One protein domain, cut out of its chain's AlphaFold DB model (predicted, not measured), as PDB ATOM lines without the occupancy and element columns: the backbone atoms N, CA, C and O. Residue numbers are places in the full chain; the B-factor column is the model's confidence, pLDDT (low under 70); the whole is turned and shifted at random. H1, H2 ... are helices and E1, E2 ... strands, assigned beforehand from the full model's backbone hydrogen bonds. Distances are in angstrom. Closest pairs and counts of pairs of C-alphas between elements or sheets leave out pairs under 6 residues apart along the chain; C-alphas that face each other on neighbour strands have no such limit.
ATOM      1  N   LEU A  26       6.890 -25.432  24.140       66.06
ATOM      2  CA  LEU A  26       6.463 -24.534  25.202       66.06
ATOM      3  C   LEU A  26       7.112 -25.037  26.482       66.06
ATOM      4  O   LEU A  26       6.708 -26.060  27.036       66.06
ATOM      5  N   GLU A  27       8.146 -24.329  26.920       66.94
ATOM      6  CA  GLU A  27       8.913 -24.693  28.100       66.94
ATOM      7  C   GLU A  27       8.507 -23.914  29.357       66.94
ATOM      8  O   GLU A  27       7.686 -22.995  29.342       66.94
ATOM      9  N   PHE A  28       9.027 -24.390  30.487       62.03
ATOM     10  CA  PHE A  28       8.577 -24.083  31.839       62.03
ATOM     11  C   PHE A  28       8.711 -22.598  32.208       62.03
ATOM     12  O   PHE A  28       9.710 -21.947  31.896       62.03
ATOM     13  N   GLN A  29       7.743 -22.081  32.973       71.62
ATOM     14  CA  GLN A  29       7.926 -20.831  33.707       71.62
ATOM     15  C   GLN A  29       8.559 -21.133  35.064       71.62
ATOM     16  O   GLN A  29       8.017 -21.879  35.879       71.62
ATOM     17  N   ILE A  30       9.724 -20.542  35.302       77.06
ATOM     18  CA  ILE A  30      10.461 -20.667  36.552       77.06
ATOM     19  C   ILE A  30       9.929 -19.625  37.531       77.06
ATOM     20  O   ILE A  30       9.916 -18.433  37.227       77.06
ATOM     21  N   PHE A  31       9.558 -20.058  38.735       83.38
ATOM     22  CA  PHE A  31       9.199 -19.165  39.834       83.38
ATOM     23  C   PHE A  31      10.143 -19.392  41.005       83.38
ATOM     24  O   PHE A  31      10.105 -20.443  41.642       83.38
ATOM     25  N   LEU A  32      10.969 -18.398  41.316       88.12
ATOM     26  CA  LEU A  32      11.901 -18.458  42.437       88.12
ATOM     27  C   LEU A  32      11.637 -17.335  43.435       88.12
ATOM     28  O   LEU A  32      11.181 -16.242  43.101       88.12
ATOM     29  N   SER A  33      11.939 -17.610  44.697       90.88
ATOM     30  CA  SER A  33      11.915 -16.608  45.760       90.88
ATOM     31  C   SER A  33      13.034 -16.914  46.754       90.88
ATOM     32  O   SER A  33      14.195 -16.955  46.349       90.88
ATOM     33  N   HIS A  34      12.711 -17.148  48.025       89.56
ATOM     34  CA  HIS A  34      13.694 -17.456  49.071       89.56
ATOM     35  C   HIS A  34      13.699 -18.933  49.497       89.56
ATOM     36  O   HIS A  34      14.443 -19.310  50.395       89.56
ATOM     37  N   ARG A  35      12.890 -19.779  48.849       90.31
ATOM     38  CA  ARG A  35      12.888 -21.238  49.036       90.31
ATOM     39  C   ARG A  35      13.606 -21.906  47.880       90.31
ATOM     40  O   ARG A  35      13.358 -21.558  46.726       90.31
ATOM     41  N   TYR A  36      14.459 -22.864  48.210       90.81
ATOM     42  CA  TYR A  36      15.227 -23.638  47.246       90.81
ATOM     43  C   TYR A  36      14.391 -24.758  46.614       90.81
ATOM     44  O   TYR A  36      14.586 -25.114  45.453       90.81
ATOM     45  N   GLY A  37      13.411 -25.266  47.362       87.19
ATOM     46  CA  GLY A  37      12.498 -26.309  46.907       87.19
ATOM     47  C   GLY A  37      12.751 -27.652  47.587       87.19
ATOM     48  O   GLY A  37      13.733 -27.845  48.302       87.19
ATOM     49  N   GLY A  38      11.816 -28.581  47.384       86.69
ATOM     50  CA  GLY A  38      11.883 -29.913  47.981       86.69
ATOM     51  C   GLY A  38      13.038 -30.731  47.408       86.69
ATOM     52  O   GLY A  38      13.212 -30.803  46.190       86.69
ATOM     53  N   THR A 131      12.990 -28.616  41.712       88.25
ATOM     54  CA  THR A 131      12.979 -27.361  40.955       88.25
ATOM     55  C   THR A 131      14.304 -27.125  40.229       88.25
ATOM     56  O   THR A 131      14.282 -26.765  39.059       88.25
ATOM     57  N   GLU A 132      15.451 -27.354  40.876       91.75
ATOM     58  CA  GLU A 132      16.750 -27.243  40.199       91.75
ATOM     59  C   GLU A 132      16.912 -28.290  39.090       91.75
ATOM     60  O   GLU A 132      17.335 -27.928  37.996       91.75
ATOM     61  N   GLN A 133      16.507 -29.547  39.317       88.19
ATOM     62  CA  GLN A 133      16.552 -30.594  38.286       88.19
ATOM     63  C   GLN A 133      15.716 -30.219  37.057       88.19
ATOM     64  O   GLN A 133      16.155 -30.397  35.922       88.19
ATOM     65  N   GLU A 134      14.512 -29.681  37.269       83.50
ATOM     66  CA  GLU A 134      13.654 -29.208  36.180       83.50
ATOM     67  C   GLU A 134      14.284 -28.037  35.420       83.50
ATOM     68  O   GLU A 134      14.189 -27.989  34.194       83.50
ATOM     69  N   ILE A 135      14.946 -27.119  36.129       86.50
ATOM     70  CA  ILE A 135      15.636 -25.974  35.526       86.50
ATOM     71  C   ILE A 135      16.849 -26.431  34.716       86.50
ATOM     72  O   ILE A 135      17.005 -25.972  33.590       86.50
ATOM     73  N   HIS A 136      17.682 -27.334  35.240       86.88
ATOM     74  CA  HIS A 136      18.841 -27.866  34.509       86.88
ATOM     75  C   HIS A 136      18.409 -28.561  33.220       86.88
ATOM     76  O   HIS A 136      18.910 -28.205  32.159       86.88
ATOM     77  N   ARG A 137      17.397 -29.437  33.279       80.88
ATOM     78  CA  ARG A 137      16.851 -30.097  32.079       80.88
ATOM     79  C   ARG A 137      16.320 -29.101  31.052       80.88
ATOM     80  O   ARG A 137      16.512 -29.290  29.857       80.88
ATOM     81  N   ALA A 138      15.632 -28.053  31.503       78.44
ATOM     82  CA  ALA A 138      15.141 -27.016  30.601       78.44
ATOM     83  C   ALA A 138      16.304 -26.232  29.967       78.44
ATOM     84  O   ALA A 138      16.301 -25.980  28.768       78.44
ATOM     85  N   LEU A 139      17.339 -25.886  30.734       79.81
ATOM     86  CA  LEU A 139      18.508 -25.173  30.213       79.81
ATOM     87  C   LEU A 139      19.306 -26.013  29.202       79.81
ATOM     88  O   LEU A 139      19.695 -25.491  28.161       79.81
ATOM     89  N   GLU A 140      19.493 -27.308  29.469       78.31
ATOM     90  CA  GLU A 140      20.150 -28.257  28.556       78.31
ATOM     91  C   GLU A 140      19.365 -28.438  27.248       78.31
ATOM     92  O   GLU A 140      19.943 -28.471  26.168       78.31
ATOM     93  N   ASN A 141      18.033 -28.478  27.293       69.50
ATOM     94  CA  ASN A 141      17.231 -28.646  26.078       69.50
ATOM     95  C   ASN A 141      17.096 -27.362  25.229       69.50
ATOM     96  O   ASN A 141      16.647 -27.430  24.084       69.50
ATOM     97  N   ASN A 142      17.522 -26.197  25.737       67.12
ATOM     98  CA  ASN A 142      17.336 -24.888  25.091       67.12
ATOM     99  C   ASN A 142      18.559 -24.334  24.345       67.12
ATOM    100  O   ASN A 142      18.607 -23.128  24.090       67.12
ATOM    101  N   HIS A 143      19.522 -25.173  23.954       56.78
ATOM    102  CA  HIS A 143      20.797 -24.736  23.364       56.78
ATOM    103  C   HIS A 143      20.697 -23.722  22.196       56.78
ATOM    104  O   HIS A 143      21.624 -22.935  22.030       56.78
ATOM    105  N   ASP A 144      19.571 -23.649  21.469       56.28
ATOM    106  CA  ASP A 144      19.352 -22.696  20.363       56.28
ATOM    107  C   ASP A 144      18.167 -21.716  20.558       56.28
ATOM    108  O   ASP A 144      17.817 -20.970  19.640       56.28
ATOM    109  N   GLN A 145      17.470 -21.726  21.705       59.09
ATOM    110  CA  GLN A 145      16.130 -21.113  21.831       59.09
ATOM    111  C   GLN A 145      15.903 -20.371  23.156       59.09
ATOM    112  O   GLN A 145      14.911 -20.582  23.855       59.09
ATOM    113  N   THR A 146      16.772 -19.404  23.446       55.00
ATOM    114  CA  THR A 146      16.722 -18.519  24.630       55.00
ATOM    115  C   THR A 146      15.357 -17.867  24.911       55.00
ATOM    116  O   THR A 146      15.088 -17.494  26.051       55.00
ATOM    117  N   ASN A 147      14.468 -17.767  23.914       60.12
ATOM    118  CA  ASN A 147      13.112 -17.214  24.030       60.12
ATOM    119  C   ASN A 147      12.047 -18.149  24.630       60.12
ATOM    120  O   ASN A 147      10.903 -17.723  24.797       60.12
ATOM    121  N   ARG A 148      12.363 -19.412  24.938       71.19
ATOM    122  CA  ARG A 148      11.353 -20.399  25.371       71.19
ATOM    123  C   ARG A 148      11.190 -20.534  26.878       71.19
ATOM    124  O   ARG A 148      10.152 -21.015  27.324       71.19
ATOM    125  N   MET A 149      12.128 -20.019  27.662       80.12
ATOM    126  CA  MET A 149      12.041 -20.030  29.122       80.12
ATOM    127  C   MET A 149      11.733 -18.640  29.665       80.12
ATOM    128  O   MET A 149      12.343 -17.664  29.240       80.12
ATOM    129  N   LEU A 150      10.831 -18.556  30.644       85.81
ATOM    130  CA  LEU A 150      10.597 -17.341  31.428       85.81
ATOM    131  C   LEU A 150      10.975 -17.598  32.877       85.81
ATOM    132  O   LEU A 150      10.647 -18.647  33.430       85.81
ATOM    133  N   CYS A 151      11.604 -16.621  33.516       89.88
ATOM    134  CA  CYS A 151      11.945 -16.681  34.926       89.88
ATOM    135  C   CYS A 151      11.348 -15.494  35.680       89.88
ATOM    136  O   CYS A 151      11.554 -14.335  35.329       89.88
ATOM    137  N   PHE A 152      10.628 -15.786  36.754       90.69
ATOM    138  CA  PHE A 152      10.033 -14.809  37.650       90.69
ATOM    139  C   PHE A 152      10.646 -14.985  39.038       90.69
ATOM    140  O   PHE A 152      10.494 -16.026  39.678       90.69
ATOM    141  N   ILE A 153      11.337 -13.954  39.512       93.31
ATOM    142  CA  ILE A 153      12.062 -13.964  40.781       93.31
ATOM    143  C   ILE A 153      11.426 -12.943  41.716       93.31
ATOM    144  O   ILE A 153      11.348 -11.757  41.404       93.31
ATOM    145  N   ARG A 154      10.978 -13.385  42.891       94.12
ATOM    146  CA  ARG A 154      10.436 -12.506  43.933       94.12
ATOM    147  C   ARG A 154      11.384 -12.411  45.121       94.12
ATOM    148  O   ARG A 154      11.598 -13.392  45.836       94.12
ATOM    149  N   GLU A 155      11.823 -11.202  45.413       94.62
ATOM    150  CA  GLU A 155      12.591 -10.833  46.593       94.62
ATOM    151  C   GLU A 155      11.675 -10.177  47.629       94.62
ATOM    152  O   GLU A 155      11.174  -9.068  47.449       94.62
ATOM    153  N   ILE A 156      11.446 -10.885  48.731       93.56
ATOM    154  CA  ILE A 156      10.787 -10.334  49.916       93.56
ATOM    155  C   ILE A 156      11.799  -9.492  50.701       93.56
ATOM    156  O   ILE A 156      12.807 -10.044  51.148       93.56
ATOM    157  N   THR A 157      11.550  -8.190  50.851       95.12
ATOM    158  CA  THR A 157      12.501  -7.225  51.438       95.12
ATOM    159  C   THR A 157      12.466  -7.187  52.964       95.12
ATOM    160  O   THR A 157      13.488  -6.953  53.599       95.12
ATOM    161  N   ASP A 158      11.307  -7.458  53.554       93.50
ATOM    162  CA  ASP A 158      11.017  -7.483  54.993       93.50
ATOM    163  C   ASP A 158      10.998  -8.919  55.550       93.50
ATOM    164  O   ASP A 158      10.361  -9.212  56.558       93.50
ATOM    165  N   LEU A 159      11.720  -9.848  54.908       91.25
ATOM    166  CA  LEU A 159      11.680 -11.286  55.215       91.25
ATOM    167  C   LEU A 159      11.948 -11.603  56.699       91.25
ATOM    168  O   LEU A 159      11.393 -12.560  57.239       91.25
ATOM    169  N   ASN A 160      12.803 -10.813  57.352       89.31
ATOM    170  CA  ASN A 160      13.167 -10.997  58.758       89.31
ATOM    171  C   ASN A 160      12.076 -10.537  59.741       89.31
ATOM    172  O   ASN A 160      12.110 -10.942  60.900       89.31
ATOM    173  N   GLU A 161      11.115  -9.729  59.295       90.62
ATOM    174  CA  GLU A 161      10.016  -9.202  60.116       90.62
ATOM    175  C   GLU A 161       8.797 -10.145  60.118       90.62
ATOM    176  O   GLU A 161       7.920 -10.063  60.982       90.62
ATOM    177  N   ILE A 162       8.767 -11.103  59.188       89.31
ATOM    178  CA  ILE A 162       7.662 -12.044  59.003       89.31
ATOM    179  C   ILE A 162       7.687 -13.125  60.087       89.31
ATOM    180  O   ILE A 162       8.597 -13.955  60.160       89.31
ATOM    181  N   LYS A 163       6.602 -13.213  60.867       85.88
ATOM    182  CA  LYS A 163       6.457 -14.194  61.965       85.88
ATOM    183  C   LYS A 163       6.632 -15.655  61.523       85.88
ATOM    184  O   LYS A 163       7.151 -16.465  62.278       85.88
ATOM    185  N   ASN A 164       6.207 -15.993  60.304       84.69
ATOM    186  CA  ASN A 164       6.305 -17.338  59.723       84.69
ATOM    187  C   ASN A 164       7.334 -17.396  58.580       84.69
ATOM    188  O   ASN A 164       7.048 -17.931  57.505       84.69
ATOM    189  N   LYS A 165       8.521 -16.818  58.794       85.94
ATOM    190  CA  LYS A 165       9.637 -16.773  57.831       85.94
ATOM    191  C   LYS A 165       9.939 -18.121  57.159       85.94
ATOM    192  O   LYS A 165      10.216 -18.152  55.966       85.94
ATOM    193  N   ASN A 166       9.849 -19.232  57.890       84.75
ATOM    194  CA  ASN A 166      10.117 -20.589  57.388       84.75
ATOM    195  C   ASN A 166       9.194 -21.035  56.232       84.75
ATOM    196  O   ASN A 166       9.530 -21.945  55.473       84.75
ATOM    197  N   LYS A 167       8.030 -20.392  56.063       85.31
ATOM    198  CA  LYS A 167       7.161 -20.608  54.896       85.31
ATOM    199  C   LYS A 167       7.732 -20.000  53.618       85.31
ATOM    200  O   LYS A 167       7.364 -20.423  52.528       85.31
ATOM    201  N   PHE A 168       8.595 -18.999  53.755       83.56
ATOM    202  CA  PHE A 168       9.105 -18.201  52.648       83.56
ATOM    203  C   PHE A 168      10.576 -18.449  52.364       83.56
ATOM    204  O   PHE A 168      10.968 -18.259  51.218       83.56
ATOM    205  N   ALA A 169      11.352 -18.875  53.363       88.31
ATOM    206  CA  ALA A 169      12.789 -19.074  53.255       88.31
ATOM    207  C   ALA A 169      13.267 -20.372  53.904       88.31
ATOM    208  O   ALA A 169      12.633 -20.878  54.835       88.31
ATOM    209  N   GLU A 170      14.400 -20.874  53.420       86.69
ATOM    210  CA  GLU A 170      15.080 -22.025  54.013       86.69
ATOM    211  C   GLU A 170      15.703 -21.658  55.364       86.69
ATOM    212  O   GLU A 170      16.233 -20.560  55.560       86.69
ATOM    213  N   THR A 171      15.632 -22.587  56.316       85.50
ATOM    214  CA  THR A 171      16.240 -22.430  57.648       85.50
ATOM    215  C   THR A 171      17.707 -22.844  57.677       85.50
ATOM    216  O   THR A 171      18.455 -22.371  58.528       85.50
ATOM    217  N   GLU A 172      18.112 -23.728  56.768       87.19
ATOM    218  CA  GLU A 172      19.464 -24.276  56.671       87.19
ATOM    219  C   GLU A 172      20.329 -23.475  55.691       87.19
ATOM    220  O   GLU A 172      19.833 -22.904  54.720       87.19
ATOM    221  N   ASP A 173      21.640 -23.448  55.922       90.75
ATOM    222  CA  ASP A 173      22.587 -22.669  55.112       90.75
ATOM    223  C   ASP A 173      22.859 -23.305  53.735       90.75
ATOM    224  O   ASP A 173      22.890 -22.612  52.721       90.75
ATOM    225  N   GLU A 174      22.996 -24.633  53.670       92.00
ATOM    226  CA  GLU A 174      23.297 -25.341  52.415       92.00
ATOM    227  C   GLU A 174      22.243 -25.078  51.312       92.00
ATOM    228  O   GLU A 174      22.644 -24.655  50.225       92.00
ATOM    229  N   PRO A 175      20.922 -25.234  51.546       92.12
ATOM    230  CA  PRO A 175      19.900 -24.904  50.548       92.12
ATOM    231  C   PRO A 175      19.941 -23.453  50.070       92.12
ATOM    232  O   PRO A 175      19.722 -23.192  48.890       92.12
ATOM    233  N   ASN A 176      20.238 -22.506  50.966       92.44
ATOM    234  CA  ASN A 176      20.346 -21.094  50.603       92.44
ATOM    235  C   ASN A 176      21.522 -20.868  49.639       92.44
ATOM    236  O   ASN A 176      21.350 -20.230  48.602       92.44
ATOM    237  N   ARG A 177      22.685 -21.479  49.902       94.75
ATOM    238  CA  ARG A 177      23.843 -21.412  48.993       94.75
ATOM    239  C   ARG A 177      23.565 -22.049  47.632       94.75
ATOM    240  O   ARG A 177      24.002 -21.519  46.611       94.75
ATOM    241  N   LEU A 178      22.857 -23.181  47.608       94.56
ATOM    242  CA  LEU A 178      22.451 -23.829  46.359       94.56
ATOM    243  C   LEU A 178      21.480 -22.945  45.566       94.56
ATOM    244  O   LEU A 178      21.671 -22.758  44.367       94.56
ATOM    245  N   LEU A 179      20.507 -22.319  46.233       94.56
ATOM    246  CA  LEU A 179      19.583 -21.377  45.604       94.56
ATOM    247  C   LEU A 179      20.302 -20.160  45.013       94.56
ATOM    248  O   LEU A 179      19.975 -19.742  43.902       94.56
ATOM    249  N   ASP A 180      21.277 -19.596  45.722       94.75
ATOM    250  CA  ASP A 180      22.059 -18.461  45.224       94.75
ATOM    251  C   ASP A 180      22.887 -18.848  43.995       94.75
ATOM    252  O   ASP A 180      22.917 -18.116  43.002       94.75
ATOM    253  N   LYS A 181      23.494 -20.042  44.015       95.12
ATOM    254  CA  LYS A 181      24.200 -20.601  42.857       95.12
ATOM    255  C   LYS A 181      23.256 -20.804  41.669       95.12
ATOM    256  O   LYS A 181      23.604 -20.416  40.556       95.12
ATOM    257  N   LEU A 182      22.066 -21.356  41.900       93.62
ATOM    258  CA  LEU A 182      21.050 -21.570  40.870       93.62
ATOM    259  C   LEU A 182      20.577 -20.246  40.256       93.62
ATOM    260  O   LEU A 182      20.516 -20.115  39.035       93.62
ATOM    261  N   LYS A 183      20.299 -19.229  41.081       93.50
ATOM    262  CA  LYS A 183      19.952 -17.882  40.598       93.50
ATOM    263  C   LYS A 183      21.072 -17.293  39.746       93.50
ATOM    264  O   LYS A 183      20.794 -16.761  38.676       93.50
ATOM    265  N   ALA A 184      22.328 -17.412  40.183       93.75
ATOM    266  CA  ALA A 184      23.471 -16.943  39.405       93.75
ATOM    267  C   ALA A 184      23.555 -17.650  38.041       93.75
ATOM    268  O   ALA A 184      23.719 -16.980  37.026       93.75
ATOM    269  N   GLN A 185      23.360 -18.973  37.999       91.06
ATOM    270  CA  GLN A 185      23.316 -19.734  36.745       91.06
ATOM    271  C   GLN A 185      22.204 -19.237  35.810       91.06
ATOM    272  O   GLN A 185      22.468 -18.972  34.639       91.06
ATOM    273  N   ILE A 186      20.993 -19.026  36.332       89.88
ATOM    274  CA  ILE A 186      19.850 -18.488  35.577       89.88
ATOM    275  C   ILE A 186      20.192 -17.125  34.967       89.88
ATOM    276  O   ILE A 186      20.011 -16.939  33.767       89.88
ATOM    277  N   TYR A 187      20.739 -16.194  35.753       90.69
ATOM    278  CA  TYR A 187      21.135 -14.875  35.245       90.69
ATOM    279  C   TYR A 187      22.240 -14.935  34.183       90.69
ATOM    280  O   TYR A 187      22.327 -14.029  33.360       90.69
ATOM    281  N   THR A 188      23.090 -15.968  34.196       90.44
ATOM    282  CA  THR A 188      24.140 -16.141  33.177       90.44
ATOM    283  C   THR A 188      23.658 -16.815  31.895       90.44
ATOM    284  O   THR A 188      24.249 -16.580  30.847       90.44
ATOM    285  N   GLN A 189      22.627 -17.661  31.970       86.38
ATOM    286  CA  GLN A 189      22.200 -18.506  30.847       86.38
ATOM    287  C   GLN A 189      20.931 -18.004  30.147       86.38
ATOM    288  O   GLN A 189      20.758 -18.261  28.959       86.38
ATOM    289  N   LEU A 190      20.046 -17.290  30.851       85.81
ATOM    290  CA  LEU A 190      18.844 -16.710  30.253       85.81
ATOM    291  C   LEU A 190      19.058 -15.253  29.844       85.81
ATOM    292  O   LEU A 190      19.749 -14.490  30.520       85.81
ATOM    293  N   ASP A 191      18.377 -14.840  28.772       86.00
ATOM    294  CA  ASP A 191      18.302 -13.429  28.409       86.00
ATOM    295  C   ASP A 191      17.590 -12.639  29.517       86.00
ATOM    296  O   ASP A 191      16.505 -12.999  29.979       86.00
ATOM    297  N   SER A 192      18.187 -11.513  29.900       88.00
ATOM    298  CA  SER A 192      17.618 -10.514  30.803       88.00
ATOM    299  C   SER A 192      16.159 -10.137  30.506       88.00
ATOM    300  O   SER A 192      15.405  -9.855  31.437       88.00
ATOM    301  N   GLN A 193      15.727 -10.148  29.239       87.44
ATOM    302  CA  GLN A 193      14.346  -9.843  28.850       87.44
ATOM    303  C   GLN A 193      13.345 -10.889  29.359       87.44
ATOM    304  O   GLN A 193      12.203 -10.545  29.683       87.44
ATOM    305  N   ASN A 194      13.804 -12.133  29.497       86.31
ATOM    306  CA  ASN A 194      13.026 -13.281  29.946       86.31
ATOM    307  C   ASN A 194      13.072 -13.469  31.468       86.31
ATOM    308  O   ASN A 194      12.417 -14.367  31.998       86.31
ATOM    309  N   ILE A 195      13.795 -12.601  32.186       91.19
ATOM    310  CA  ILE A 195      13.870 -12.599  33.646       91.19
ATOM    311  C   ILE A 195      13.123 -11.381  34.201       91.19
ATOM    312  O   ILE A 195      13.472 -10.227  33.949       91.19
ATOM    313  N   LYS A 196      12.103 -11.617  35.028       93.00
ATOM    314  CA  LYS A 196      11.381 -10.574  35.766       93.00
ATOM    315  C   LYS A 196      11.648 -10.704  37.253       93.00
ATOM    316  O   LYS A 196      11.267 -11.688  37.875       93.00
ATOM    317  N   THR A 197      12.286  -9.684  37.822       95.00
ATOM    318  CA  THR A 197      12.568  -9.616  39.259       95.00
ATOM    319  C   THR A 197      11.644  -8.605  39.933       95.00
ATOM    320  O   THR A 197      11.454  -7.494  39.436       95.00
ATOM    321  N   TYR A 198      11.086  -8.978  41.082       94.56
ATOM    322  CA  TYR A 198      10.174  -8.155  41.866       94.56
ATOM    323  C   TYR A 198      10.673  -8.033  43.296       94.56
ATOM    324  O   TYR A 198      10.972  -9.042  43.927       94.56
ATOM    325  N   LYS A 199      10.689  -6.811  43.827       95.75
ATOM    326  CA  LYS A 199      10.941  -6.544  45.244       95.75
ATOM    327  C   LYS A 199       9.621  -6.207  45.920       95.75
ATOM    328  O   LYS A 199       8.881  -5.373  45.403       95.75
ATOM    329  N   VAL A 200       9.312  -6.872  47.027       93.38
ATOM    330  CA  VAL A 200       8.034  -6.710  47.728       93.38
ATOM    331  C   VAL A 200       8.236  -6.728  49.238       93.38
ATOM    332  O   VAL A 200       8.867  -7.641  49.768       93.38
ATOM    333  N   ALA A 201       7.657  -5.746  49.929       93.88
ATOM    334  CA  ALA A 201       7.438  -5.830  51.366       93.88
ATOM    335  C   ALA A 201       6.200  -6.703  51.603       93.88
ATOM    336  O   ALA A 201       5.080  -6.354  51.223       93.88
ATOM    337  N   TRP A 202       6.409  -7.898  52.138       91.50
ATOM    338  CA  TRP A 202       5.382  -8.915  52.266       91.50
ATOM    339  C   TRP A 202       4.415  -8.663  53.415       91.50
ATOM    340  O   TRP A 202       3.317  -9.195  53.350       91.50
ATOM    341  N   GLU A 203       4.733  -7.869  54.434       91.88
ATOM    342  CA  GLU A 203       3.769  -7.482  55.478       91.88
ATOM    343  C   GLU A 203       2.848  -6.338  55.005       91.88
ATOM    344  O   GLU A 203       1.665  -6.282  55.367       91.88
ATOM    345  N   SER A 204       3.321  -5.507  54.073       93.50
ATOM    346  CA  SER A 204       2.553  -4.419  53.458       93.50
ATOM    347  C   SER A 204       1.484  -4.937  52.490       93.50
ATOM    348  O   SER A 204       1.764  -5.553  51.460       93.50
ATOM    349  N   LYS A 205       0.206  -4.689  52.804       91.25
ATOM    350  CA  LYS A 205      -0.914  -5.107  51.944       91.25
ATOM    351  C   LYS A 205      -0.894  -4.408  50.584       91.25
ATOM    352  O   LYS A 205      -1.142  -5.061  49.575       91.25
ATOM    353  N   GLU A 206      -0.594  -3.115  50.569       94.62
ATOM    354  CA  GLU A 206      -0.552  -2.303  49.353       94.62
ATOM    355  C   GLU A 206       0.572  -2.758  48.411       94.62
ATOM    356  O   GLU A 206       0.329  -2.966  47.218       94.62
ATOM    357  N   ASP A 207       1.766  -3.022  48.954       89.44
ATOM    358  CA  ASP A 207       2.895  -3.520  48.161       89.44
ATOM    359  C   ASP A 207       2.601  -4.906  47.590       89.44
ATOM    360  O   ASP A 207       2.866  -5.159  46.412       89.44
ATOM    361  N   ARG A 208       1.980  -5.799  48.378       89.06
ATOM    362  CA  ARG A 208       1.539  -7.114  47.889       89.06
ATOM    363  C   ARG A 208       0.524  -6.998  46.754       89.06
ATOM    364  O   ARG A 208       0.666  -7.696  45.755       89.06
ATOM    365  N   GLU A 209      -0.502  -6.159  46.885       85.31
ATOM    366  CA  GLU A 209      -1.522  -5.993  45.840       85.31
ATOM    367  C   GLU A 209      -0.930  -5.410  44.552       85.31
ATOM    368  O   GLU A 209      -1.240  -5.882  43.455       85.31
ATOM    369  N   THR A 210      -0.036  -4.430  44.686       91.94
ATOM    370  CA  THR A 210       0.679  -3.816  43.561       91.94
ATOM    371  C   THR A 210       1.585  -4.829  42.864       91.94
ATOM    372  O   THR A 210       1.525  -4.972  41.640       91.94
ATOM    373  N   TYR A 211       2.361  -5.593  43.639       90.06
ATOM    374  CA  TYR A 211       3.173  -6.701  43.141       90.06
ATOM    375  C   TYR A 211       2.325  -7.721  42.378       90.06
ATOM    376  O   TYR A 211       2.662  -8.049  41.246       90.06
ATOM    377  N   MET A 212       1.216  -8.194  42.957       81.88
ATOM    378  CA  MET A 212       0.380  -9.229  42.341       81.88
ATOM    379  C   MET A 212      -0.209  -8.764  41.009       81.88
ATOM    380  O   MET A 212      -0.156  -9.509  40.035       81.88
ATOM    381  N   LYS A 213      -0.721  -7.529  40.933       82.06
ATOM    382  CA  LYS A 213      -1.236  -6.965  39.674       82.06
ATOM    383  C   LYS A 213      -0.147  -6.900  38.605       82.06
ATOM    384  O   LYS A 213      -0.379  -7.322  37.475       82.06
ATOM    385  N   LYS A 214       1.041  -6.408  38.972       88.88
ATOM    386  CA  LYS A 214       2.178  -6.309  38.053       88.88
ATOM    387  C   LYS A 214       2.640  -7.688  37.579       88.88
ATOM    388  O   LYS A 214       2.756  -7.903  36.381       88.88
ATOM    389  N   PHE A 215       2.841  -8.621  38.508       86.00
ATOM    390  CA  PHE A 215       3.251  -9.992  38.216       86.00
ATOM    391  C   PHE A 215       2.283 -10.686  37.255       86.00
ATOM    392  O   PHE A 215       2.731 -11.283  36.283       86.00
ATOM    393  N   LEU A 216       0.971 -10.582  37.491       81.56
ATOM    394  CA  LEU A 216      -0.033 -11.199  36.621       81.56
ATOM    395  C   LEU A 216      -0.013 -10.600  35.210       81.56
ATOM    396  O   LEU A 216      -0.037 -11.349  34.238       81.56
ATOM    397  N   ASN A 217       0.083  -9.272  35.095       81.31
ATOM    398  CA  ASN A 217       0.156  -8.594  33.801       81.31
ATOM    399  C   ASN A 217       1.434  -8.952  33.026       81.31
ATOM    400  O   ASN A 217       1.380  -9.239  31.829       81.31
ATOM    401  N   ASP A 218       2.582  -8.948  33.707       86.50
ATOM    402  CA  ASP A 218       3.872  -9.313  33.119       86.50
ATOM    403  C   ASP A 218       3.867 -10.788  32.688       86.50
ATOM    404  O   ASP A 218       4.296 -11.103  31.578       86.50
ATOM    405  N   PHE A 219       3.331 -11.682  33.525       84.19
ATOM    406  CA  PHE A 219       3.188 -13.104  33.215       84.19
ATOM    407  C   PHE A 219       2.321 -13.328  31.976       84.19
ATOM    408  O   PHE A 219       2.755 -13.981  31.030       84.19
ATOM    409  N   GLU A 220       1.118 -12.750  31.953       80.00
ATOM    410  CA  GLU A 220       0.191 -12.882  30.829       80.00
ATOM    411  C   GLU A 220       0.815 -12.367  29.528       80.00
ATOM    412  O   GLU A 220       0.745 -13.037  28.498       80.00
ATOM    413  N   THR A 221       1.458 -11.200  29.582       85.88
ATOM    414  CA  THR A 221       2.086 -10.576  28.413       85.88
ATOM    415  C   THR A 221       3.222 -11.438  27.869       85.88
ATOM    416  O   THR A 221       3.273 -11.710  26.672       85.88
ATOM    417  N   LEU A 222       4.130 -11.899  28.735       85.38
ATOM    418  CA  LEU A 222       5.288 -12.685  28.308       85.38
ATOM    419  C   LEU A 222       4.884 -14.057  27.770       85.38
ATOM    420  O   LEU A 222       5.393 -14.469  26.733       85.38
ATOM    421  N   VAL A 223       3.937 -14.738  28.420       82.31
ATOM    422  CA  VAL A 223       3.440 -16.036  27.942       82.31
ATOM    423  C   VAL A 223       2.731 -15.887  26.594       82.31
ATOM    424  O   VAL A 223       2.971 -16.690  25.696       82.31
ATOM    425  N   LYS A 224       1.915 -14.839  26.400       82.62
ATOM    426  CA  LYS A 224       1.313 -14.541  25.086       82.62
ATOM    427  C   LYS A 224       2.378 -14.325  24.016       82.62
ATOM    428  O   LYS A 224       2.313 -14.965  22.973       82.62
ATOM    429  N   ASN A 225       3.394 -13.513  24.305       83.50
ATOM    430  CA  ASN A 225       4.494 -13.268  23.373       83.50
ATOM    431  C   ASN A 225       5.245 -14.561  23.010       83.50
ATOM    432  O   ASN A 225       5.600 -14.753  21.849       83.50
ATOM    433  N   GLN A 226       5.461 -15.463  23.974       79.94
ATOM    434  CA  GLN A 226       6.072 -16.769  23.711       79.94
ATOM    435  C   GLN A 226       5.204 -17.653  22.816       79.94
ATOM    436  O   GLN A 226       5.718 -18.267  21.879       79.94
ATOM    437  N   ILE A 227       3.895 -17.710  23.079       79.38
ATOM    438  CA  ILE A 227       2.947 -18.461  22.250       79.38
ATOM    439  C   ILE A 227       2.935 -17.892  20.828       79.38
ATOM    440  O   ILE A 227       3.074 -18.652  19.870       79.38
ATOM    441  N   ASP A 228       2.824 -16.572  20.681       83.12
ATOM    442  CA  ASP A 228       2.799 -15.899  19.381       83.12
ATOM    443  C   ASP A 228       4.095 -16.144  18.601       83.12
ATOM    444  O   ASP A 228       4.046 -16.502  17.420       83.12
ATOM    445  N   TYR A 229       5.250 -16.037  19.269       79.06
ATOM    446  CA  TYR A 229       6.551 -16.376  18.695       79.06
ATOM    447  C   TYR A 229       6.583 -17.827  18.205       79.06
ATOM    448  O   TYR A 229       6.978 -18.093  17.068       79.06
ATOM    449  N   HIS A 230       6.125 -18.774  19.028       75.56
ATOM    450  CA  HIS A 230       6.136 -20.184  18.662       75.56
ATOM    451  C   HIS A 230       5.207 -20.474  17.474       75.56
ATOM    452  O   HIS A 230       5.596 -21.160  16.529       75.56
ATOM    453  N   VAL A 231       4.000 -19.906  17.467       78.62
ATOM    454  CA  VAL A 231       3.045 -20.051  16.359       78.62
ATOM    455  C   VAL A 231       3.610 -19.468  15.061       78.62
ATOM    456  O   VAL A 231       3.470 -20.087  14.004       78.62
ATOM    457  N   GLN A 232       4.257 -18.301  15.108       78.25
ATOM    458  CA  GLN A 232       4.905 -17.703  13.936       78.25
ATOM    459  C   GLN A 232       6.062 -18.565  13.427       78.25
ATOM    460  O   GLN A 232       6.126 -18.853  12.231       78.25
ATOM    461  N   HIS A 233       6.921 -19.041  14.329       75.56
ATOM    462  CA  HIS A 233       8.027 -19.932  13.990       75.56
ATOM    463  C   HIS A 233       7.528 -21.232  13.337       75.56
ATOM    464  O   HIS A 233       8.065 -21.666  12.318       75.56
ATOM    465  N   LEU A 234       6.462 -21.845  13.867       70.88
ATOM    466  CA  LEU A 234       5.843 -23.030  13.262       70.88
ATOM    467  C   LEU A 234       5.263 -22.745  11.874       70.88
ATOM    468  O   LEU A 234       5.434 -23.564  10.974       70.88
ATOM    469  N   LYS A 235       4.615 -21.591  11.667       75.38
ATOM    470  CA  LYS A 235       4.121 -21.187  10.341       75.38
ATOM    471  C   LYS A 235       5.262 -21.016   9.347       75.38
ATOM    472  O   LYS A 235       5.162 -21.510   8.232       75.38
ATOM    473  N   GLN A 236       6.349 -20.365   9.750       71.94
ATOM    474  CA  GLN A 236       7.519 -20.190   8.895       71.94
ATOM    475  C   GLN A 236       8.164 -21.537   8.547       71.94
ATOM    476  O   GLN A 236       8.447 -21.791   7.381       71.94
ATOM    477  N   LYS A 237       8.312 -22.435   9.528       69.94
ATOM    478  CA  LYS A 237       8.798 -23.801   9.292       69.94
ATOM    479  C   LYS A 237       7.872 -24.584   8.357       69.94
ATOM    480  O   LYS A 237       8.357 -25.267   7.468       69.94
ATOM    481  N   SER A 238       6.556 -24.466   8.526       69.62
ATOM    482  CA  SER A 238       5.578 -25.091   7.629       69.62
ATOM    483  C   SER A 238       5.658 -24.539   6.208       69.62
ATOM    484  O   SER A 238       5.500 -25.313   5.277       69.62
ATOM    485  N   LEU A 239       5.887 -23.234   6.035       71.50
ATOM    486  CA  LEU A 239       6.064 -22.620   4.718       71.50
ATOM    487  C   LEU A 239       7.341 -23.127   4.037       71.50
ATOM    488  O   LEU A 239       7.303 -23.449   2.854       71.50
ATOM    489  N   LEU A 240       8.435 -23.259   4.792       64.81
ATOM    490  CA  LEU A 240       9.686 -23.852   4.306       64.81
ATOM    491  C   LEU A 240       9.508 -25.327   3.922       64.81
ATOM    492  O   LEU A 240       9.968 -25.731   2.871       64.81
ATOM    493  N   LEU A 241       8.776 -26.115   4.712       60.31
ATOM    494  CA  LEU A 241       8.462 -27.521   4.402       60.31
ATOM    495  C   LEU A 241       7.463 -27.703   3.245       60.31
ATOM    496  O   LEU A 241       7.160 -28.825   2.864       60.31
ATOM    497  N   THR A 242       6.875 -26.621   2.732       64.88
ATOM    498  CA  THR A 242       6.082 -26.653   1.491       64.88
ATOM    499  C   THR A 242       6.862 -26.121   0.290       64.88
ATOM    500  O   THR A 242       6.335 -26.103  -0.824       64.88
ATOM    501  N   ASP A 243       8.096 -25.662   0.506       75.31
ATOM    502  CA  ASP A 243       8.992 -25.208  -0.545       75.31
ATOM    503  C   ASP A 243       9.758 -26.412  -1.106       75.31
ATOM    504  O   ASP A 243      10.614 -26.996  -0.441       75.31
ATOM    505  N   LEU A 244       9.454 -26.767  -2.358       77.50
ATOM    506  CA  LEU A 244      10.075 -27.887  -3.070       77.50
ATOM    507  C   LEU A 244      11.610 -27.803  -3.078       77.50
ATOM    508  O   LEU A 244      12.271 -28.836  -3.026       77.50
ATOM    509  N   LEU A 245      12.180 -26.591  -3.115       80.12
ATOM    510  CA  LEU A 245      13.631 -26.402  -3.093       80.12
ATOM    511  C   LEU A 245      14.219 -26.694  -1.708       80.12
ATOM    512  O   LEU A 245      15.316 -27.237  -1.599       80.12
ATOM    513  N   TYR A 246      13.506 -26.328  -0.642       77.44
ATOM    514  CA  TYR A 246      13.941 -26.613   0.723       77.44
ATOM    515  C   TYR A 246      13.925 -28.118   1.001       77.44
ATOM    516  O   TYR A 246      14.892 -28.637   1.561       77.44
ATOM    517  N   ASP A 247      12.870 -28.814   0.566       73.81
ATOM    518  CA  ASP A 247      12.767 -30.270   0.685       73.81
ATOM    519  C   ASP A 247      13.897 -30.971  -0.082       73.81
ATOM    520  O   ASP A 247      14.591 -31.811   0.491       73.81
ATOM    521  N   GLU A 248      14.169 -30.563  -1.326       82.94
ATOM    522  CA  GLU A 248      15.269 -31.108  -2.135       82.94
ATOM    523  C   GLU A 248      16.637 -30.904  -1.455       82.94
ATOM    524  O   GLU A 248      17.419 -31.849  -1.308       82.94
ATOM    525  N   VAL A 249      16.928 -29.692  -0.968       86.19
ATOM    526  CA  VAL A 249      18.194 -29.392  -0.274       86.19
ATOM    527  C   VAL A 249      18.321 -30.185   1.031       86.19
ATOM    528  O   VAL A 249      19.408 -30.680   1.345       86.19
ATOM    529  N   MET A 250      17.232 -30.333   1.789       81.88
ATOM    530  CA  MET A 250      17.219 -31.104   3.031       81.88
ATOM    531  C   MET A 250      17.437 -32.597   2.767       81.88
ATOM    532  O   MET A 250      18.248 -33.225   3.453       81.88
ATOM    533  N   GLU A 251      16.771 -33.167   1.761       83.25
ATOM    534  CA  GLU A 251      16.978 -34.559   1.356       83.25
ATOM    535  C   GLU A 251      18.428 -34.803   0.929       83.25
ATOM    536  O   GLU A 251      19.044 -35.769   1.389       83.25
ATOM    537  N   HIS A 252      19.019 -33.902   0.141       87.00
ATOM    538  CA  HIS A 252      20.434 -33.982  -0.218       87.00
ATOM    539  C   HIS A 252      21.354 -33.895   1.005       87.00
ATOM    540  O   HIS A 252      22.304 -34.670   1.109       87.00
ATOM    541  N   ALA A 253      21.076 -33.006   1.962       87.62
ATOM    542  CA  ALA A 253      21.866 -32.896   3.188       87.62
ATOM    543  C   ALA A 253      21.788 -34.175   4.041       87.62
ATOM    544  O   ALA A 253      22.815 -34.661   4.525       87.62
ATOM    545  N   ILE A 254      20.593 -34.761   4.180       84.75
ATOM    546  CA  ILE A 254      20.381 -36.035   4.878       84.75
ATOM    547  C   ILE A 254      21.123 -37.164   4.159       84.75
ATOM    548  O   ILE A 254      21.825 -37.938   4.810       84.75
ATOM    549  N   GLN A 255      21.021 -37.247   2.831       88.00
ATOM    550  CA  GLN A 255      21.739 -38.241   2.029       88.00
ATOM    551  C   GLN A 255      23.256 -38.092   2.162       88.00
ATOM    552  O   GLN A 255      23.947 -39.098   2.322       88.00
ATOM    553  N   CYS A 256      23.784 -36.867   2.155       86.69
ATOM    554  CA  CYS A 256      25.202 -36.596   2.396       86.69
ATOM    555  C   CYS A 256      25.629 -37.077   3.785       86.69
ATOM    556  O   CYS A 256      26.609 -37.811   3.898       86.69
ATOM    557  N   LYS A 257      24.871 -36.737   4.835       85.00
ATOM    558  CA  LYS A 257      25.158 -37.177   6.207       85.00
ATOM    559  C   LYS A 257      25.144 -38.702   6.329       85.00
ATOM    560  O   LYS A 257      26.108 -39.278   6.819       85.00
ATOM    561  N   GLN A 258      24.102 -39.358   5.822       83.62
ATOM    562  CA  GLN A 258      24.001 -40.820   5.829       83.62
ATOM    563  C   GLN A 258      25.115 -41.477   5.014       83.62
ATOM    564  O   GLN A 258      25.602 -42.541   5.387       83.62
ATOM    565  N   SER A 259      25.521 -40.858   3.904       83.00
ATOM    566  CA  SER A 259      26.631 -41.349   3.088       83.00
ATOM    567  C   SER A 259      27.941 -41.273   3.861       83.00
ATOM    568  O   SER A 259      28.667 -42.254   3.860       83.00
ATOM    569  N   VAL A 260      28.208 -40.173   4.575       79.94
ATOM    570  CA  VAL A 260      29.391 -40.021   5.442       79.94
ATOM    571  C   VAL A 260      29.361 -41.005   6.615       79.94
ATOM    572  O   VAL A 260      30.366 -41.647   6.889       79.94
ATOM    573  N   GLU A 261      28.216 -41.187   7.276       77.31
ATOM    574  CA  GLU A 261      28.075 -42.126   8.403       77.31
ATOM    575  C   GLU A 261      28.232 -43.595   7.978       77.31
ATOM    576  O   GLU A 261      28.747 -44.418   8.736       77.31
ATOM    577  N   ARG A 262      27.801 -43.939   6.757       73.88
ATOM    578  CA  ARG A 262      27.963 -45.283   6.172       73.88
ATOM    579  C   ARG A 262      29.313 -45.482   5.489       73.88
ATOM    580  O   ARG A 262      29.652 -46.619   5.159       73.88
ATOM    581  N   PHE A 263      30.068 -44.413   5.247       71.69
ATOM    582  CA  PHE A 263      31.375 -44.483   4.609       71.69
ATOM    583  C   PHE A 263      32.388 -45.073   5.595       71.69
ATOM    584  O   PHE A 263      32.917 -44.383   6.460       71.69
ATOM    585  N   GLN A 264      32.625 -46.381   5.484       63.94
ATOM    586  CA  GLN A 264      33.529 -47.144   6.356       63.94
ATOM    587  C   GLN A 264      34.825 -47.588   5.654       63.94
ATOM    588  O   GLN A 264      35.586 -48.382   6.202       63.94
ATOM    589  N   GLU A 265      35.097 -47.092   4.446       69.44
ATOM    590  CA  GLU A 265      36.280 -47.465   3.660       69.44
ATOM    591  C   GLU A 265      37.185 -46.258   3.376       69.44
ATOM    592  O   GLU A 265      36.766 -45.111   3.462       69.44
ATOM    593  N   ARG A 266      38.437 -46.523   2.983       65.25
ATOM    594  CA  ARG A 266      39.478 -45.535   2.628       65.25
ATOM    595  C   ARG A 266      40.085 -44.698   3.764       65.25
ATOM    596  O   ARG A 266      40.535 -43.571   3.533       65.25
ATOM    597  N   ASN A 267      40.184 -45.258   4.971       62.50
ATOM    598  CA  ASN A 267      40.956 -44.650   6.069       62.50
ATOM    599  C   ASN A 267      42.421 -44.370   5.671       62.50
ATOM    600  O   ASN A 267      42.998 -43.366   6.074       62.50
ATOM    601  N   ASP A 268      42.991 -45.202   4.799       64.50
ATOM    602  CA  ASP A 268      44.354 -45.097   4.266       64.50
ATOM    603  C   ASP A 268      44.596 -43.872   3.360       64.50
ATOM    604  O   ASP A 268      45.749 -43.491   3.132       64.50
ATOM    605  N   ILE A 269      43.529 -43.251   2.842       63.66
ATOM    606  CA  ILE A 269      43.586 -41.996   2.074       63.66
ATOM    607  C   ILE A 269      43.315 -40.793   2.984       63.66
ATOM    608  O   ILE A 269      43.980 -39.771   2.838       63.66
ATOM    609  N   MET A 270      42.385 -40.922   3.937       58.81
ATOM    610  CA  MET A 270      42.059 -39.869   4.911       58.81
ATOM    611  C   MET A 270      43.233 -39.541   5.847       58.81
ATOM    612  O   MET A 270      43.379 -38.391   6.233       58.81
ATOM    613  N   GLU A 271      44.105 -40.505   6.168       56.31
ATOM    614  CA  GLU A 271      45.328 -40.271   6.963       56.31
ATOM    615  C   GLU A 271      46.468 -39.578   6.185       56.31
ATOM    616  O   GLU A 271      47.478 -39.195   6.774       56.31
ATOM    617  N   LYS A 272      46.345 -39.443   4.857       55.34
ATOM    618  CA  LYS A 272      47.365 -38.824   3.986       55.34
ATOM    619  C   LYS A 272      47.021 -37.401   3.539       55.34
ATOM    620  O   LYS A 272      47.811 -36.813   2.798       55.34
ATOM    621  N   VAL A 273      45.867 -36.879   3.949       48.88
ATOM    622  CA  VAL A 273      45.427 -35.489   3.739       48.88
ATOM    623  C   VAL A 273      45.547 -34.744   5.059       48.88
ATOM    624  O   VAL A 273      46.069 -33.609   5.025       48.88
TER     625      VAL A 273
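AT A GLANCE: This is residues 26 to 38 and 131 to 273 of the 273 residues of the protein "Hypothetical protein" of Didymodactylos carnosus (UniProt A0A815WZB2). A small sheet of three strands, E1, E2 and E3, has the long helix H3 running along one face and far past the sheet, while the shorter helices H1 and H2 only graze the sheet. At the far end of H3 the chain turns a corner into H4, and this arm, residues 251 to 273 with the short H5, sticks out from the body. The printed part has 156 residues with five named helices and three named strands, in the order E1 H1 E2 H2 E3 H3 H4 H5; the sheet's order is E1 E2 E3, all parallel, and the class is mostly helix. The whole is extended, with a radius of gyration of the C-alphas of 23.7 A and spans of 74 by 39 by 24 A.

IN THESE COORDINATES: E1 is residues 29 to 32, 9.9 A long, from C-alpha 29 at (7.926, -20.831, 33.707). H1 is residues 131 to 141, 15.5 A, and E2 is residues 150 to 156, 19.8 A. H2 is residues 173 to 189, 24.6 A, and E3 is residues 195 to 200, 16.3 A. H3, residues 205 to 240, is 52.3 A long and begins at C-alpha 205 at (-0.914, -5.107, 51.944). H4 is residues 244 to 262, 26.6 A, and H5 is residues 267 to 270, 5.0 A, ending at C-alpha 270 at (42.059, -39.869, 4.911).

HOW THE PARTS SIT: E1 and E2 are parallel at 19 degrees, with N 30 and O 150 2.8 A apart, within hydrogen-bond range. E2 and E3 are parallel at 18 degrees, with N 153 and O 196 at 2.8 A. E2, H2 and E3 form a strand-helix-strand unit, two parallel neighbour strands with a helix between, whose crossover is right-handed. H1 grazes the sheet with residues 131 to 138, and H2 with residues 179 to 187. H1 and H2 are close but not clearly touching, the closest C-alphas being those of Glu 132 and Leu 182 at 7.2 A, at a shallow tilt of 23 degrees, the same way. H3 is on the sheet at a height of 9.5 A, over E2 and E3, making two layers, a sheet with a helix on one face; it runs along the strands, at 2 degrees to E2 on the local plane. The closest C-alphas of E3 and H3 are those of Val 200 and Asp 207, 6.1 A apart. H3 and H4 are close but not clearly touching, about perpendicular at 87 degrees, with C-alphas 240 and 246 closest at 6.2 A. H4 and H5 are apart, and neither is on the sheet. In H1, H2, H3 and H4 every O i to N i+4 pair is within hydrogen-bond range; H5 is too short for one.

THE WHOLE: The two C-alphas farthest apart, those of Lys 205 and Asp 268, are 77.0 A apart. Residues 39 to 130 are cut out, and C-alphas 38 and 131 are 7.6 A apart across the cut. The link from E2 to H2, 16 residues, is long. Mean pLDDT of the printed part is 82.2; residues 26 to 28, 141 to 147, 237 to 238, 240 to 242 and 264 to 273 are under 70.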